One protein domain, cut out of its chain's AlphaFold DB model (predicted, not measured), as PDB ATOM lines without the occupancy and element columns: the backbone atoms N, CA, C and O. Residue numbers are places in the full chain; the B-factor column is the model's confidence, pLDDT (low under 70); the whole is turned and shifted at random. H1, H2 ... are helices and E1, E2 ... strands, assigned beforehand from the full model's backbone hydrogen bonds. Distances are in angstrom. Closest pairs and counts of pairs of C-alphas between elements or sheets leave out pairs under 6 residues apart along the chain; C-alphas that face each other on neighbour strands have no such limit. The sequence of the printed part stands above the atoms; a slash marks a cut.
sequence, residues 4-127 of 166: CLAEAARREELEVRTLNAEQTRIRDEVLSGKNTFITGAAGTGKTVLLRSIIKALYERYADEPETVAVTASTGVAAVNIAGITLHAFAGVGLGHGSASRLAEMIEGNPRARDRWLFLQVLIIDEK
ATOM      1  N   CYS A   4     106.364 127.415 133.122       37.81
ATOM      2  CA  CYS A   4     106.838 126.115 133.597       37.81
ATOM      3  C   CYS A   4     108.242 125.742 133.071       37.81
ATOM      4  O   CYS A   4     108.978 125.020 133.739       37.81
ATOM      5  N   LEU A   5     108.666 126.272 131.913       42.03
ATOM      6  CA  LEU A   5     110.005 125.979 131.370       42.03
ATOM      7  C   LEU A   5     111.122 126.733 132.109       42.03
ATOM      8  O   LEU A   5     112.210 126.190 132.290       42.03
ATOM      9  N   ALA A   6     110.838 127.940 132.607       37.31
ATOM     10  CA  ALA A   6     111.791 128.718 133.399       37.31
ATOM     11  C   ALA A   6     111.981 128.150 134.820       37.31
ATOM     12  O   ALA A   6     113.055 128.286 135.405       37.31
ATOM     13  N   GLU A   7     110.967 127.477 135.378       38.53
ATOM     14  CA  GLU A   7     111.051 126.850 136.706       38.53
ATOM     15  C   GLU A   7     111.772 125.493 136.691       38.53
ATOM     16  O   GLU A   7     112.462 125.160 137.657       38.53
ATOM     17  N   ALA A   8     111.700 124.737 135.588       41.06
ATOM     18  CA  ALA A   8     112.416 123.466 135.442       41.06
ATOM     19  C   ALA A   8     113.947 123.640 135.429       41.06
ATOM     20  O   ALA A   8     114.676 122.763 135.890       41.06
ATOM     21  N   ALA A   9     114.443 124.805 134.995       43.22
ATOM     22  CA  ALA A   9     115.866 125.140 135.012       43.22
ATOM     23  C   ALA A   9     116.450 125.314 136.433       43.22
ATOM     24  O   ALA A   9     117.663 125.438 136.588       43.22
ATOM     25  N   ARG A  10     115.611 125.323 137.483       44.00
ATOM     26  CA  ARG A  10     116.012 125.635 138.867       44.00
ATOM     27  C   ARG A  10     116.119 124.434 139.812       44.00
ATOM     28  O   ARG A  10     116.397 124.637 140.993       44.00
ATOM     29  N   ARG A  11     115.912 123.198 139.346       46.47
ATOM     30  CA  ARG A  11     116.027 121.988 140.183       46.47
ATOM     31  C   ARG A  11     116.789 120.868 139.486       46.47
ATOM     32  O   ARG A  11     116.202 119.913 139.007       46.47
ATOM     33  N   GLU A  12     118.101 121.018 139.479       43.34
ATOM     34  CA  GLU A  12     119.088 120.016 139.888       43.34
ATOM     35  C   GLU A  12     120.438 120.725 139.754       43.34
ATOM     36  O   GLU A  12     120.849 121.100 138.655       43.34
ATOM     37  N   GLU A  13     121.115 120.969 140.877       44.78
ATOM     38  CA  GLU A  13     122.556 121.233 140.882       44.78
ATOM     39  C   GLU A  13     123.238 119.973 140.340       44.78
ATOM     40  O   GLU A  13     123.661 119.084 141.075       44.78
ATOM     41  N   LEU A  14     123.245 119.846 139.016       48.69
ATOM     42  CA  LEU A  14     123.901 118.771 138.302       48.69
ATOM     43  C   LEU A  14     125.392 118.941 138.565       48.69
ATOM     44  O   LEU A  14     125.993 119.891 138.059       48.69
ATOM     45  N   GLU A  15     125.962 118.046 139.382       43.06
ATOM     46  CA  GLU A  15     127.404 117.911 139.590       43.06
ATOM     47  C   GLU A  15     128.123 118.180 138.267       43.06
ATOM     48  O   GLU A  15     128.029 117.396 137.315       43.06
ATOM     49  N   VAL A  16     128.832 119.306 138.198       49.59
ATOM     50  CA  VAL A  16     129.695 119.625 137.069       49.59
ATOM     51  C   VAL A  16     130.880 118.672 137.165       49.59
ATOM     52  O   VAL A  16     131.931 119.002 137.704       49.59
ATOM     53  N   ARG A  17     130.697 117.438 136.688       61.47
ATOM     54  CA  ARG A  17     131.813 116.532 136.441       61.47
ATOM     55  C   ARG A  17     132.697 117.204 135.404       61.47
ATOM     56  O   ARG A  17     132.244 117.494 134.297       61.47
ATOM     57  N   THR A  18     133.942 117.472 135.778       78.38
ATOM     58  CA  THR A  18     134.934 118.071 134.886       78.38
ATOM     59  C   THR A  18     135.072 117.205 133.637       78.38
ATOM     60  O   THR A  18     135.396 116.019 133.733       78.38
ATOM     61  N   LEU A  19     134.794 117.787 132.469       86.56
ATOM     62  CA  LEU A  19     135.007 117.120 131.188       86.56
ATOM     63  C   LEU A  19     136.501 116.835 131.002       86.56
ATOM     64  O   LEU A  19     137.348 117.649 131.370       86.56
ATOM     65  N   ASN A  20     136.833 115.697 130.395       88.19
ATOM     66  CA  ASN A  20     138.214 115.439 129.990       88.19
ATOM     67  C   ASN A  20     138.604 116.310 128.769       88.19
ATOM     68  O   ASN A  20     137.769 117.017 128.196       88.19
ATOM     69  N   ALA A  21     139.877 116.272 128.360       87.19
ATOM     70  CA  ALA A  21     140.382 117.104 127.263       87.19
ATOM     71  C   ALA A  21     139.669 116.846 125.920       87.19
ATOM     72  O   ALA A  21     139.362 117.785 125.190       87.19
ATOM     73  N   GLU A  22     139.358 115.585 125.611       86.94
ATOM     74  CA  GLU A  22     138.654 115.199 124.384       86.94
ATOM     75  C   GLU A  22     137.205 115.704 124.383       86.94
ATOM     76  O   GLU A  22     136.763 116.351 123.438       86.94
ATOM     77  N   GLN A  23     136.479 115.484 125.478       88.06
ATOM     78  CA  GLN A  23     135.110 115.959 125.677       88.06
ATOM     79  C   GLN A  23     135.027 117.487 125.628       88.06
ATOM     80  O   GLN A  23     134.112 118.038 125.020       88.06
ATOM     81  N   THR A  24     136.004 118.171 126.228       90.56
ATOM     82  CA  THR A  24     136.120 119.634 126.169       90.56
ATOM     83  C   THR A  24     136.300 120.100 124.728       90.56
ATOM     84  O   THR A  24     135.556 120.963 124.272       90.56
ATOM     85  N   ARG A  25     137.203 119.463 123.973       89.75
ATOM     86  CA  ARG A  25     137.416 119.776 122.557       89.75
ATOM     87  C   ARG A  25     136.147 119.575 121.722       89.75
ATOM     88  O   ARG A  25     135.805 120.449 120.934       89.75
ATOM     89  N   ILE A  26     135.435 118.460 121.906       87.88
ATOM     90  CA  ILE A  26     134.175 118.185 121.194       87.88
ATOM     91  C   ILE A  26     133.128 119.258 121.513       87.88
ATOM     92  O   ILE A  26     132.453 119.754 120.611       87.88
ATOM     93  N   ARG A  27     132.995 119.635 122.791       91.56
ATOM     94  CA  ARG A  27     132.085 120.708 123.209       91.56
ATOM     95  C   ARG A  27     132.437 122.019 122.508       91.56
ATOM     96  O   ARG A  27     131.547 122.665 121.971       91.56
ATOM     97  N   ASP A  28     133.711 122.390 122.483       89.62
ATOM     98  CA  ASP A  28     134.154 123.647 121.880       89.62
ATOM     99  C   ASP A  28     133.953 123.647 120.349       89.62
ATOM    100  O   ASP A  28     133.561 124.664 119.779       89.62
ATOM    101  N   GLU A  29     134.112 122.497 119.683       87.25
ATOM    102  CA  GLU A  29     133.763 122.329 118.266       87.25
ATOM    103  C   GLU A  29     132.265 122.572 118.019       87.25
ATOM    104  O   GLU A  29     131.915 123.367 117.143       87.25
ATOM    105  N   VAL A  30     131.380 121.976 118.827       88.44
ATOM    106  CA  VAL A  30     129.929 122.227 118.737       88.44
ATOM    107  C   VAL A  30     129.612 123.701 118.974       88.44
ATOM    108  O   VAL A  30     128.881 124.312 118.195       88.44
ATOM    109  N   LEU A  31     130.200 124.307 120.008       89.19
ATOM    110  CA  LEU A  31     129.995 125.723 120.306       89.19
ATOM    111  C   LEU A  31     130.532 126.620 119.187       89.19
ATOM    112  O   LEU A  31     129.954 127.665 118.924       89.19
ATOM    113  N   SER A  32     131.570 126.228 118.453       88.19
ATOM    114  CA  SER A  32     132.021 126.994 117.284       88.19
ATOM    115  C   SER A  32     131.066 126.922 116.077       88.19
ATOM    116  O   SER A  32     131.304 127.593 115.076       88.19
ATOM    117  N   GLY A  33     129.970 126.161 116.177       85.31
ATOM    118  CA  GLY A  33     128.954 126.014 115.134       85.31
ATOM    119  C   GLY A  33     129.214 124.852 114.177       85.31
ATOM    120  O   GLY A  33     128.618 124.809 113.102       85.31
ATOM    121  N   LYS A  34     130.110 123.915 114.527       82.38
ATOM    122  CA  LYS A  34     130.365 122.729 113.701       82.38
ATOM    123  C   LYS A  34     129.240 121.705 113.851       82.38
ATOM    124  O   LYS A  34     128.762 121.444 114.955       82.38
ATOM    125  N   ASN A  35     128.879 121.065 112.738       82.88
ATOM    126  CA  ASN A  35     128.017 119.886 112.757       82.88
ATOM    127  C   ASN A  35     128.833 118.689 113.252       82.88
ATOM    128  O   ASN A  35     129.736 118.226 112.551       82.88
ATOM    129  N   THR A  36     128.497 118.181 114.436       80.88
ATOM    130  CA  THR A  36     129.296 117.162 115.125       80.88
ATOM    131  C   THR A  36     128.483 115.903 115.392       80.88
ATOM    132  O   THR A  36     127.405 115.954 115.979       80.88
ATOM    133  N   PHE A  37     129.036 114.750 115.010       83.12
ATOM    134  CA  PHE A  37     128.497 113.438 115.361       83.12
ATOM    135  C   PHE A  37     129.309 112.828 116.508       83.12
ATOM    136  O   PHE A  37     130.493 112.537 116.350       83.12
ATOM    137  N   ILE A  38     128.671 112.622 117.663       80.94
ATOM    138  CA  ILE A  38     129.323 112.102 118.870       80.94
ATOM    139  C   ILE A  38     128.991 110.615 119.020       80.94
ATOM    140  O   ILE A  38     127.832 110.236 119.177       80.94
ATOM    141  N   THR A  39     130.017 109.765 119.020       80.81
ATOM    142  CA  THR A  39     129.886 108.316 119.219       80.81
ATOM    143  C   THR A  39     130.845 107.810 120.298       80.81
ATOM    144  O   THR A  39     131.695 108.541 120.793       80.81
ATOM    145  N   GLY A  40     130.665 106.562 120.727       73.88
ATOM    146  CA  GLY A  40     131.490 105.913 121.744       73.88
ATOM    147  C   GLY A  40     130.777 104.726 122.383       73.88
ATOM    148  O   GLY A  40     129.549 104.618 122.310       73.88
ATOM    149  N   ALA A  41     131.524 103.845 123.046       71.06
ATOM    150  CA  ALA A  41     130.963 102.698 123.758       71.06
ATOM    151  C   ALA A  41     130.018 103.115 124.909       71.06
ATOM    152  O   ALA A  41     129.960 104.279 125.322       71.06
ATOM    153  N   ALA A  42     129.233 102.171 125.431       72.44
ATOM    154  CA  ALA A  42     128.469 102.404 126.655       72.44
ATOM    155  C   ALA A  42     129.420 102.766 127.813       72.44
ATOM    156  O   ALA A  42     130.527 102.241 127.897       72.44
ATOM    157  N   GLY A  43     129.008 103.690 128.683       75.50
ATOM    158  CA  GLY A  43     129.823 104.110 129.830       75.50
ATOM    159  C   GLY A  43     130.920 105.144 129.537       75.50
ATOM    160  O   GLY A  43     131.549 105.613 130.477       75.50
ATOM    161  N   THR A  44     131.114 105.596 128.290       76.44
ATOM    162  CA  THR A  44     132.139 106.614 127.947       76.44
ATOM    163  C   THR A  44     131.762 108.058 128.319       76.44
ATOM    164  O   THR A  44     132.458 109.003 127.959       76.44
ATOM    165  N   GLY A  45     130.638 108.264 129.012       81.19
ATOM    166  CA  GLY A  45     130.211 109.594 129.458       81.19
ATOM    167  C   GLY A  45     129.556 110.476 128.386       81.19
ATOM    168  O   GLY A  45     129.454 111.680 128.590       81.19
ATOM    169  N   LYS A  46     129.062 109.913 127.270       84.81
ATOM    170  CA  LYS A  46     128.378 110.686 126.206       84.81
ATOM    171  C   LYS A  46     127.221 111.543 126.721       84.81
ATOM    172  O   LYS A  46     127.141 112.711 126.375       84.81
ATOM    173  N   THR A  47     126.369 110.993 127.586       83.12
ATOM    174  CA  THR A  47     125.253 111.745 128.185       83.12
ATOM    175  C   THR A  47     125.749 112.914 129.039       83.12
ATOM    176  O   THR A  47     125.129 113.971 129.046       83.12
ATOM    177  N   VAL A  48     126.889 112.760 129.726       86.62
ATOM    178  CA  VAL A  48     127.507 113.838 130.520       86.62
ATOM    179  C   VAL A  48     128.019 114.948 129.602       86.62
ATOM    180  O   VAL A  48     127.707 116.116 129.823       86.62
ATOM    181  N   LEU A  49     128.735 114.585 128.533       88.88
ATOM    182  CA  LEU A  49     129.179 115.530 127.508       88.88
ATOM    183  C   LEU A  49     127.990 116.263 126.870       88.88
ATOM    184  O   LEU A  49     127.997 117.489 126.793       88.88
ATOM    185  N   LEU A  50     126.948 115.531 126.471       89.94
ATOM    186  CA  LEU A  50     125.769 116.099 125.824       89.94
ATOM    187  C   LEU A  50     125.054 117.107 126.730       89.94
ATOM    188  O   LEU A  50     124.728 118.202 126.283       89.94
ATOM    189  N   ARG A  51     124.888 116.795 128.021       89.06
ATOM    190  CA  ARG A  51     124.326 117.735 129.005       89.06
ATOM    191  C   ARG A  51     125.183 118.991 129.163       89.06
ATOM    192  O   ARG A  51     124.636 120.087 129.237       89.06
ATOM    193  N   SER A  52     126.511 118.856 129.168       90.88
ATOM    194  CA  SER A  52     127.403 120.021 129.207       90.88
ATOM    195  C   SER A  52     127.291 120.886 127.949       90.88
ATOM    196  O   SER A  52     127.375 122.106 128.065       90.88
ATOM    197  N   ILE A  53     127.118 120.278 126.772       92.25
ATOM    198  CA  ILE A  53     126.899 120.992 125.507       92.25
ATOM    199  C   ILE A  53     125.564 121.739 125.549       92.25
ATOM    200  O   ILE A  53     125.532 122.930 125.266       92.25
ATOM    201  N   ILE A  54     124.483 121.061 125.951       92.81
ATOM    202  CA  ILE A  54     123.143 121.652 126.077       92.81
ATOM    203  C   ILE A  54     123.180 122.870 127.001       92.81
ATOM    204  O   ILE A  54     122.694 123.935 126.630       92.81
ATOM    205  N   LYS A  55     123.809 122.737 128.175       92.62
ATOM    206  CA  LYS A  55     123.963 123.843 129.124       92.62
ATOM    207  C   LYS A  55     124.677 125.040 128.489       92.62
ATOM    208  O   LYS A  55     124.148 126.142 128.520       92.62
ATOM    209  N   ALA A  56     125.835 124.813 127.869       93.19
ATOM    210  CA  ALA A  56     126.615 125.882 127.250       93.19
ATOM    211  C   ALA A  56     125.888 126.544 126.061       93.19
ATOM    212  O   ALA A  56     126.052 127.737 125.818       93.19
ATOM    213  N   LEU A  57     125.071 125.789 125.321       93.31
ATOM    214  CA  LEU A  57     124.245 126.335 124.246       93.31
ATOM    215  C   LEU A  57     123.112 127.202 124.789       93.31
ATOM    216  O   LEU A  57     122.921 128.300 124.281       93.31
ATOM    217  N   TYR A  58     122.405 126.766 125.832       92.94
ATOM    218  CA  TYR A  58     121.386 127.608 126.463       92.94
ATOM    219  C   TYR A  58     121.976 128.864 127.109       92.94
ATOM    220  O   TYR A  58     121.346 129.911 127.069       92.94
ATOM    221  N   GLU A  59     123.193 128.796 127.652       92.94
ATOM    222  CA  GLU A  59     123.911 129.986 128.129       92.94
ATOM    223  C   GLU A  59     124.274 130.934 126.974       92.94
ATOM    224  O   GLU A  59     124.160 132.149 127.110       92.94
ATOM    225  N   ARG A  60     124.682 130.394 125.819       91.81
ATOM    226  CA  ARG A  60     125.014 131.190 124.628       91.81
ATOM    227  C   ARG A  60     123.793 131.838 123.974       91.81
ATOM    228  O   ARG A  60     123.907 132.955 123.483       91.81
ATOM    229  N   TYR A  61     122.672 131.129 123.926       91.38
ATOM    230  CA  TYR A  61     121.409 131.589 123.344       91.38
ATOM    231  C   TYR A  61     120.422 132.011 124.444       91.38
ATOM    232  O   TYR A  61     119.226 131.778 124.324       91.38
ATOM    233  N   ALA A  62     120.914 132.601 125.539       91.88
ATOM    234  CA  ALA A  62     120.089 132.929 126.704       91.88
ATOM    235  C   ALA A  62     118.956 133.924 126.394       91.88
ATOM    236  O   ALA A  62     117.903 133.856 127.028       91.88
ATOM    237  N   ASP A  63     119.163 134.813 125.418       93.25
ATOM    238  CA  ASP A  63     118.161 135.786 124.970       93.25
ATOM    239  C   ASP A  63     117.098 135.166 124.041       93.25
ATOM    240  O   ASP A  63     116.000 135.704 123.924       93.25
ATOM    241  N   GLU A  64     117.406 134.026 123.409       91.88
ATOM    242  CA  GLU A  64     116.557 133.332 122.425       91.88
ATOM    243  C   GLU A  64     116.623 131.796 122.623       91.88
ATOM    244  O   GLU A  64     117.033 131.048 121.729       91.88
ATOM    245  N   PRO A  65     116.271 131.262 123.809       87.62
ATOM    246  CA  PRO A  65     116.485 129.850 124.140       87.62
ATOM    247  C   PRO A  65     115.702 128.883 123.237       87.62
ATOM    248  O   PRO A  65     116.103 127.732 123.056       87.62
ATOM    249  N   GLU A  66     114.601 129.335 122.637       87.81
ATOM    250  CA  GLU A  66     113.787 128.581 121.684       87.81
ATOM    251  C   GLU A  66     114.518 128.217 120.385       87.81
ATOM    252  O   GLU A  66     114.065 127.327 119.662       87.81
ATOM    253  N   THR A  67     115.657 128.854 120.090       90.44
ATOM    254  CA  THR A  67     116.458 128.538 118.902       90.44
ATOM    255  C   THR A  67     117.320 127.287 119.079       90.44
ATOM    256  O   THR A  67     117.970 126.845 118.125       90.44
ATOM    257  N   VAL A  68     117.354 126.712 120.286       94.38
ATOM    258  CA  VAL A  68     118.032 125.451 120.602       94.38
ATOM    259  C   VAL A  68     116.982 124.367 120.832       94.38
ATOM    260  O   VAL A  68     116.258 124.370 121.823       94.38
ATOM    261  N   ALA A  69     116.916 123.388 119.931       94.19
ATOM    262  CA  ALA A  69     116.037 122.236 120.077       94.19
ATOM    263  C   ALA A  69     116.811 121.022 120.588       94.19
ATOM    264  O   ALA A  69     117.673 120.478 119.897       94.19
ATOM    265  N   VAL A  70     116.450 120.552 121.781       94.81
ATOM    266  CA  VAL A  70     116.955 119.296 122.345       94.81
ATOM    267  C   VAL A  70     115.956 118.185 122.065       94.81
ATOM    268  O   VAL A  70     114.824 118.216 122.558       94.81
ATOM    269  N   THR A  71     116.357 117.204 121.257       92.75
ATOM    270  CA  THR A  71     115.458 116.144 120.798       92.75
ATOM    271  C   THR A  71     116.031 114.747 120.974       92.75
ATOM    272  O   THR A  71     117.244 114.555 121.024       92.75
ATOM    273  N   ALA A  72     115.145 113.755 121.037       89.56
ATOM    274  CA  ALA A  72     115.516 112.347 120.949       89.56
ATOM    275  C   ALA A  72     114.491 111.520 120.157       89.56
ATOM    276  O   ALA A  72     113.380 111.971 119.859       89.56
ATOM    277  N   SER A  73     114.846 110.277 119.828       84.69
ATOM    278  CA  SER A  73     113.963 109.363 119.083       84.69
ATOM    279  C   SER A  73     112.766 108.838 119.893       84.69
ATOM    280  O   SER A  73     111.720 108.540 119.316       84.69
ATOM    281  N   THR A  74     112.882 108.751 121.225       84.69
ATOM    282  CA  THR A  74     111.830 108.239 122.125       84.69
ATOM    283  C   THR A  74     111.575 109.188 123.294       84.69
ATOM    284  O   THR A  74     112.441 109.981 123.658       84.69
ATOM    285  N   GLY A  75     110.387 109.100 123.905       81.81
ATOM    286  CA  GLY A  75     110.020 109.955 125.040       81.81
ATOM    287  C   GLY A  75     110.937 109.770 126.252       81.81
ATOM    288  O   GLY A  75     111.373 110.751 126.840       81.81
ATOM    289  N   VAL A  76     111.298 108.525 126.580       85.50
ATOM    290  CA  VAL A  76     112.200 108.221 127.707       85.50
ATOM    291  C   VAL A  76     113.591 108.820 127.480       85.50
ATOM    292  O   VAL A  76     114.153 109.432 128.384       85.50
ATOM    293  N   ALA A  77     114.131 108.699 126.264       83.69
ATOM    294  CA  ALA A  77     115.420 109.292 125.921       83.69
ATOM    295  C   ALA A  77     115.378 110.825 125.960       83.69
ATOM    296  O   ALA A  77     116.283 111.450 126.501       83.69
ATOM    297  N   ALA A  78     114.298 111.422 125.453       86.50
ATOM    298  CA  ALA A  78     114.115 112.867 125.460       86.50
ATOM    299  C   ALA A  78     114.115 113.426 126.890       86.50
ATOM    300  O   ALA A  78     114.827 114.386 127.175       86.50
ATOM    301  N   VAL A  79     113.401 112.772 127.814       85.00
ATOM    302  CA  VAL A  79     113.376 113.159 129.233       85.00
ATOM    303  C   VAL A  79     114.778 113.126 129.852       85.00
ATOM    304  O   VAL A  79     115.143 114.046 130.577       85.00
ATOM    305  N   ASN A  80     115.607 112.132 129.517       83.56
ATOM    306  CA  ASN A  80     116.961 111.997 130.076       83.56
ATOM    307  C   ASN A  80     117.910 113.157 129.729       83.56
ATOM    308  O   ASN A  80     118.922 113.348 130.417       83.56
ATOM    309  N   ILE A  81     117.607 113.911 128.675       85.56
ATOM    310  CA  ILE A  81     118.373 115.081 128.233       85.56
ATOM    311  C   ILE A  81     117.567 116.383 128.337       85.56
ATOM    312  O   ILE A  81     117.965 117.382 127.751       85.56
ATOM    313  N   ALA A  82     116.451 116.372 129.076       88.38
ATOM    314  CA  ALA A  82     115.549 117.517 129.231       88.38
ATOM    315  C   ALA A  82     115.037 118.090 127.891       88.38
ATOM    316  O   ALA A  82     114.899 119.299 127.721       88.38
ATOM    317  N   GLY A  83     114.772 117.208 126.927       91.00
ATOM    318  CA  GLY A  83     114.255 117.540 125.605       91.00
ATOM    319  C   GLY A  83     112.868 116.960 125.328       91.00
ATOM    320  O   GLY A  83     112.176 116.453 126.213       91.00
ATOM    321  N   ILE A  84     112.478 116.992 124.055       90.44
ATOM    322  CA  ILE A  84     111.242 116.381 123.540       90.44
ATOM    323  C   ILE A  84     111.551 115.360 122.441       90.44
ATOM    324  O   ILE A  84     112.692 115.197 122.019       90.44
ATOM    325  N   THR A  85     110.555 114.622 121.955       89.62
ATOM    326  CA  THR A  85     110.801 113.743 120.804       89.62
ATOM    327  C   THR A  85     110.984 114.562 119.527       89.62
ATOM    328  O   THR A  85     110.353 115.609 119.364       89.62
ATOM    329  N   LEU A  86     111.792 114.066 118.584       89.19
ATOM    330  CA  LEU A  86     111.976 114.719 117.280       89.19
ATOM    331  C   LEU A  86     110.637 114.921 116.550       89.19
ATOM    332  O   LEU A  86     110.404 115.961 115.948       89.19
ATOM    333  N   HIS A  87     109.722 113.959 116.669       84.94
ATOM    334  CA  HIS A  87     108.371 114.039 116.114       84.94
ATOM    335  C   HIS A  87     107.540 115.179 116.722       84.94
ATOM    336  O   HIS A  87     106.879 115.924 115.993       84.94
ATOM    337  N   ALA A  88     107.591 115.337 118.050       87.81
ATOM    338  CA  ALA A  88     106.907 116.423 118.746       87.81
ATOM    339  C   ALA A  88     107.505 117.786 118.371       87.81
ATOM    340  O   ALA A  88     106.757 118.716 118.070       87.81
ATOM    341  N   PHE A  89     108.838 117.882 118.316       91.19
ATOM    342  CA  PHE A  89     109.534 119.079 117.846       91.19
ATOM    343  C   PHE A  89     109.116 119.441 116.419       91.19
ATOM    344  O   PHE A  89     108.668 120.563 116.171       91.19
ATOM    345  N   ALA A  90     109.193 118.477 115.502       86.38
ATOM    346  CA  ALA A  90     108.907 118.680 114.091       86.38
ATOM    347  C   ALA A  90     107.439 119.038 113.829       86.38
ATOM    348  O   ALA A  90     107.154 119.716 112.853       86.38
ATOM    349  N   GLY A  91     106.504 118.628 114.695       85.94
ATOM    350  CA  GLY A  91     105.076 118.908 114.520       85.94
ATOM    351  C   GLY A  91     104.387 117.993 113.503       85.94
ATOM    352  O   GLY A  91     103.369 118.375 112.936       85.94
ATOM    353  N   VAL A  92     104.924 116.787 113.290       82.00
ATOM    354  CA  VAL A  92     104.491 115.852 112.229       82.00
ATOM    355  C   VAL A  92     103.669 114.657 112.734       82.00
ATOM    356  O   VAL A  92     103.406 113.707 111.994       82.00
ATOM    357  N   GLY A  93     103.274 114.657 114.010       83.31
ATOM    358  CA  GLY A  93     102.578 113.520 114.621       83.31
ATOM    359  C   GLY A  93     103.443 112.256 114.591       83.31
ATOM    360  O   GLY A  93     104.584 112.284 115.034       83.31
ATOM    361  N   LEU A  94     102.922 111.151 114.052       78.19
ATOM    362  CA  LEU A  94     103.660 109.883 113.945       78.19
ATOM    363  C   LEU A  94     104.738 109.869 112.845       78.19
ATOM    364  O   LEU A  94     105.464 108.888 112.733       78.19
ATOM    365  N   GLY A  95     104.839 110.916 112.016       76.38
ATOM    366  CA  GLY A  95     105.861 110.991 110.964       76.38
ATOM    367  C   GLY A  95     105.647 110.025 109.792       76.38
ATOM    368  O   GLY A  95     106.586 109.717 109.065       76.38
ATOM    369  N   HIS A  96     104.424 109.524 109.596       79.50
ATOM    370  CA  HIS A  96     104.093 108.650 108.470       79.50
ATOM    371  C   HIS A  96     103.773 109.445 107.201       79.50
ATOM    372  O   HIS A  96     102.998 110.400 107.229       79.50
ATOM    373  N   GLY A  97     104.302 108.988 106.067       75.38
ATOM    374  CA  GLY A  97     104.058 109.579 104.751       75.38
ATOM    375  C   GLY A  97     105.352 109.928 104.022       75.38
ATOM    376  O   GLY A  97     106.448 109.631 104.491       75.38
ATOM    377  N   SER A  98     105.218 110.543 102.848       80.31
ATOM    378  CA  SER A  98     106.359 111.072 102.105       80.31
ATOM    379  C   SER A  98     106.919 112.325 102.778       80.31
ATOM    380  O   SER A  98     106.194 113.046 103.465       80.31
ATOM    381  N   ALA A  99     108.191 112.636 102.520       77.44
ATOM    382  CA  ALA A  99     108.811 113.872 102.996       77.44
ATOM    383  C   ALA A  99     108.003 115.124 102.597       77.44
ATOM    384  O   ALA A  99     107.824 116.012 103.422       77.44
ATOM    385  N   SER A 100     107.445 115.157 101.379       78.81
ATOM    386  CA  SER A 100     106.595 116.261 100.906       78.81
ATOM    387  C   SER A 100     105.346 116.438 101.766       78.81
ATOM    388  O   SER A 100     105.044 117.546 102.190       78.81
ATOM    389  N   ARG A 101     104.665 115.338 102.113       80.69
ATOM    390  CA  ARG A 101     103.487 115.388 102.988       80.69
ATOM    391  C   ARG A 101     103.846 115.897 104.384       80.69
ATOM    392  O   ARG A 101     103.092 116.660 104.974       80.69
ATOM    393  N   LEU A 102     104.988 115.467 104.922       77.75
ATOM    394  CA  LEU A 102     105.460 115.936 106.225       77.75
ATOM    395  C   LEU A 102     105.829 117.427 106.184       77.75
ATOM    396  O   LEU A 102     105.528 118.142 107.135       77.75
ATOM    397  N   ALA A 103     106.418 117.907 105.085       79.75
ATOM    398  CA  ALA A 103     106.709 119.325 104.881       79.75
ATOM    399  C   ALA A 103     105.425 120.168 104.821       79.75
ATOM    400  O   ALA A 103     105.315 121.148 105.551       79.75
ATOM    401  N   GLU A 104     104.411 119.734 104.066       83.38
ATOM    402  CA  GLU A 104     103.097 120.396 104.019       83.38
ATOM    403  C   GLU A 104     102.448 120.484 105.412       83.38
ATOM    404  O   GLU A 104     101.870 121.508 105.779       83.38
ATOM    405  N   MET A 105     102.576 119.429 106.229       81.75
ATOM    406  CA  MET A 105     102.091 119.441 107.614       81.75
ATOM    407  C   MET A 105     102.810 120.485 108.479       81.75
ATOM    408  O   MET A 105     102.175 121.117 109.325       81.75
ATOM    409  N   ILE A 106     104.119 120.661 108.283       86.56
ATOM    410  CA  ILE A 106     104.917 121.667 108.993       86.56
ATOM    411  C   ILE A 106     104.506 123.071 108.549       86.56
ATOM    412  O   ILE A 106     104.234 123.919 109.395       86.56
ATOM    413  N   GLU A 107     104.415 123.310 107.241       85.44
ATOM    414  CA  GLU A 107     104.040 124.605 106.662       85.44
ATOM    415  C   GLU A 107     102.634 125.045 107.086       85.44
ATOM    416  O   GLU A 107     102.421 126.213 107.425       85.44
ATOM    417  N   GLY A 108     101.691 124.100 107.142       88.12
ATOM    418  CA  GLY A 108     100.321 124.320 107.607       88.12
ATOM    419  C   GLY A 108     100.190 124.548 109.118       88.12
ATOM    420  O   GLY A 108      99.108 124.901 109.591       88.12
ATOM    421  N   ASN A 109     101.265 124.371 109.890       89.62
ATOM    422  CA  ASN A 109     101.294 124.578 111.333       89.62
ATOM    423  C   ASN A 109     102.228 125.751 111.682       89.62
ATOM    424  O   ASN A 109     103.429 125.535 111.850       89.62
ATOM    425  N   PRO A 110     101.699 126.978 111.882       91.00
ATOM    426  CA  PRO A 110     102.519 128.163 112.134       91.00
ATOM    427  C   PRO A 110     103.520 127.983 113.276       91.00
ATOM    428  O   PRO A 110     104.675 128.352 113.139       91.00
ATOM    429  N   ARG A 111     103.128 127.314 114.370       89.06
ATOM    430  CA  ARG A 111     104.035 127.069 115.503       89.06
ATOM    431  C   ARG A 111     105.180 126.126 115.143       89.06
ATOM    432  O   ARG A 111     106.276 126.294 115.660       89.06
ATOM    433  N   ALA A 112     104.917 125.090 114.348       86.50
ATOM    434  CA  ALA A 112     105.962 124.167 113.908       86.50
ATOM    435  C   ALA A 112     106.882 124.839 112.889       86.50
ATOM    436  O   ALA A 112     108.097 124.789 113.047       86.50
ATOM    437  N   ARG A 113     106.301 125.525 111.903       87.00
ATOM    438  CA  ARG A 113     107.032 126.316 110.918       87.00
ATOM    439  C   ARG A 113     107.954 127.338 111.582       87.00
ATOM    440  O   ARG A 113     109.135 127.367 111.263       87.00
ATOM    441  N   ASP A 114     107.444 128.129 112.522       88.12
ATOM    442  CA  ASP A 114     108.232 129.166 113.191       88.12
ATOM    443  C   ASP A 114     109.385 128.540 113.997       88.12
ATOM    444  O   ASP A 114     110.516 129.005 113.888       88.12
ATOM    445  N   ARG A 115     109.158 127.411 114.695       90.31
ATOM    446  CA  ARG A 115     110.254 126.656 115.336       90.31
ATOM    447  C   ARG A 115     111.355 126.281 114.347       90.31
ATOM    448  O   ARG A 115     112.519 126.438 114.681       90.31
ATOM    449  N   TRP A 116     111.005 125.786 113.159       88.56
ATOM    450  CA  TRP A 116     111.988 125.427 112.131       88.56
ATOM    451  C   TRP A 116     112.710 126.642 111.541       88.56
ATOM    452  O   TRP A 116     113.905 126.556 111.279       88.56
ATOM    453  N   LEU A 117     112.007 127.759 111.339       86.19
ATOM    454  CA  LEU A 117     112.577 128.975 110.755       86.19
ATOM    455  C   LEU A 117     113.583 129.663 111.683       86.19
ATOM    456  O   LEU A 117     114.593 130.173 111.204       86.19
ATOM    457  N   PHE A 118     113.318 129.672 112.990       88.81
ATOM    458  CA  PHE A 118     114.191 130.321 113.974       88.81
ATOM    459  C   PHE A 118     115.272 129.393 114.542       88.81
ATOM    460  O   PHE A 118     116.194 129.860 115.209       88.81
ATOM    461  N   LEU A 119     115.202 128.088 114.257       92.06
ATOM    462  CA  LEU A 119     116.141 127.097 114.773       92.06
ATOM    463  C   LEU A 119     117.592 127.426 114.394       92.06
ATOM    464  O   LEU A 119     117.942 127.473 113.215       92.06
ATOM    465  N   GLN A 120     118.453 127.567 115.402       91.44
ATOM    466  CA  GLN A 120     119.900 127.693 115.222       91.44
ATOM    467  C   GLN A 120     120.618 126.367 115.482       91.44
ATOM    468  O   GLN A 120     121.592 126.050 114.799       91.44
ATOM    469  N   VAL A 121     120.149 125.577 116.455       93.50
ATOM    470  CA  VAL A 121     120.800 124.322 116.854       93.50
ATOM    471  C   VAL A 121     119.776 123.212 117.063       93.50
ATOM    472  O   VAL A 121     118.851 123.359 117.856       93.50
ATOM    473  N   LEU A 122     119.981 122.071 116.397       93.12
ATOM    474  CA  LEU A 122     119.204 120.847 116.594       93.12
ATOM    475  C   LEU A 122     120.086 119.751 117.191       93.12
ATOM    476  O   LEU A 122     121.013 119.265 116.546       93.12
ATOM    477  N   ILE A 123     119.766 119.331 118.408       92.38
ATOM    478  CA  ILE A 123     120.391 118.194 119.081       92.38
ATOM    479  C   ILE A 123     119.478 116.983 118.934       92.38
ATOM    480  O   ILE A 123     118.280 117.074 119.200       92.38
ATOM    481  N   ILE A 124     120.050 115.845 118.543       89.31
ATOM    482  CA  ILE A 124     119.334 114.575 118.391       89.31
ATOM    483  C   ILE A 124     120.090 113.489 119.160       89.31
ATOM    484  O   ILE A 124     121.178 113.086 118.750       89.31
ATOM    485  N   ASP A 125     119.511 113.013 120.260       86.06
ATOM    486  CA  ASP A 125     120.010 111.862 121.019       86.06
ATOM    487  C   ASP A 125     119.261 110.569 120.657       86.06
ATOM    488  O   ASP A 125     118.095 110.573 120.244       86.06
ATOM    489  N   GLU A 126     119.938 109.444 120.870       75.12
ATOM    490  CA  GLU A 126     119.522 108.083 120.530       75.12
ATOM    491  C   GLU A 126     119.408 107.737 119.028       75.12
ATOM    492  O   GLU A 126     119.064 108.536 118.163       75.12
ATOM    493  N   LYS A 127     119.721 106.465 118.745       61.06
ATOM    494  CA  LYS A 127     119.761 105.712 117.469       61.06
ATOM    495  C   LYS A 127     119.497 106.440 116.131       61.06
ATOM    496  O   LYS A 127     118.720 105.954 115.313       61.06
TER     497      LYS A 127
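What this domain is: This is residues 4 to 127 of the 166 residues of the protein "ATP-dependent DNA helicase" of Calocera cornea HHB12733 (UniProt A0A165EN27). A small parallel pair of strands, E1 and E2, stands in the middle, with the helices H3 and then H2 to one side and H5, H7 and then H6 to the other, so the longest axis runs from H2 to H6. H4 packs at the last residues of both strands, while H1 lies away from the other named elements at the start of a long unnamed stretch, and the link residues 39 to 44 stick out. The printed part has 124 residues with seven named helices and two named strands, in the order H1 H2 H3 E1 H4 H5 H6 H7 E2, and its class is mostly helix. It is compact, with a radius of gyration of the C-alphas of 15.5 A and spans of 44 by 32 by 28 A.

Where its parts are: Find C-alpha 4 at (106.838, 126.115, 133.597), where H1, residues 4 to 8, begins. Go on to H2, residues 21 to 31, 15.2 A long, and to H3, residues 46 to 60, which at 20.8 A starts from C-alpha 46 at (128.378, 110.686, 126.206). E1 is residues 68 to 72, 13.3 A long. Then come H4, residues 75 to 80, H5, residues 86 to 90, H6, residues 99 to 107, 12.3 A long, and H7, residues 110 to 118, 12.0 A long. E2, residues 121 to 125, is 13.2 A long and ends at C-alpha 125 at (120.010, 111.862, 121.019).

How they stand to each other: Look first at E1 and E2, parallel at 17 degrees, where N 69 and O 121 are 2.8 A apart and N 123 and O 69 are 2.8 A apart, both within hydrogen-bond range. E1, H4 to H7 and E2 form a strand-helix-strand unit, two parallel neighbour strands with helices between them. Residues 84 to 85 pair in parallel with residues 71 to 72 of E1. H3 and E2 are near each other, with 9 pairs of C-alphas within 10 A. H2 and H3 touch, closest at the C-alphas of Arg 27 and Ile 53, 5.7 A apart, at a steep tilt of 41 degrees, the same way. The closest C-alphas of E1 and H4 are those of Ala 72 and Ala 78, 4.8 A apart; those of E1 and H5 are Thr 71 and Leu 86, 5.2 A apart. H5 and H7 only just touch, with 3 pairs of C-alphas within 8 A, closest at Ala 90 and Ala 112, 6.2 A apart. H6 and H7 touch only at the corner, and only just, with 3 such pairs, closest at the C-alphas of Ile 106 and Arg 113, 5.5 A apart, about perpendicular at 79 degrees. H1 is apart from H2, H3 and both strands, among others. In H1 to H7 every O i to N i+4 pair is within hydrogen-bond range.

The domain as a whole: The two C-alphas farthest apart are those of Ala 21 and Gly 108, 45.2 A. The printed part has no cut. The links H1 to H2 and H2 to H3 are long, and residues 39 to 44 of the second stand free. The mean pLDDT of the printed part is 81.5; look for values under 70 at residues 4 to 17 and at residue 127.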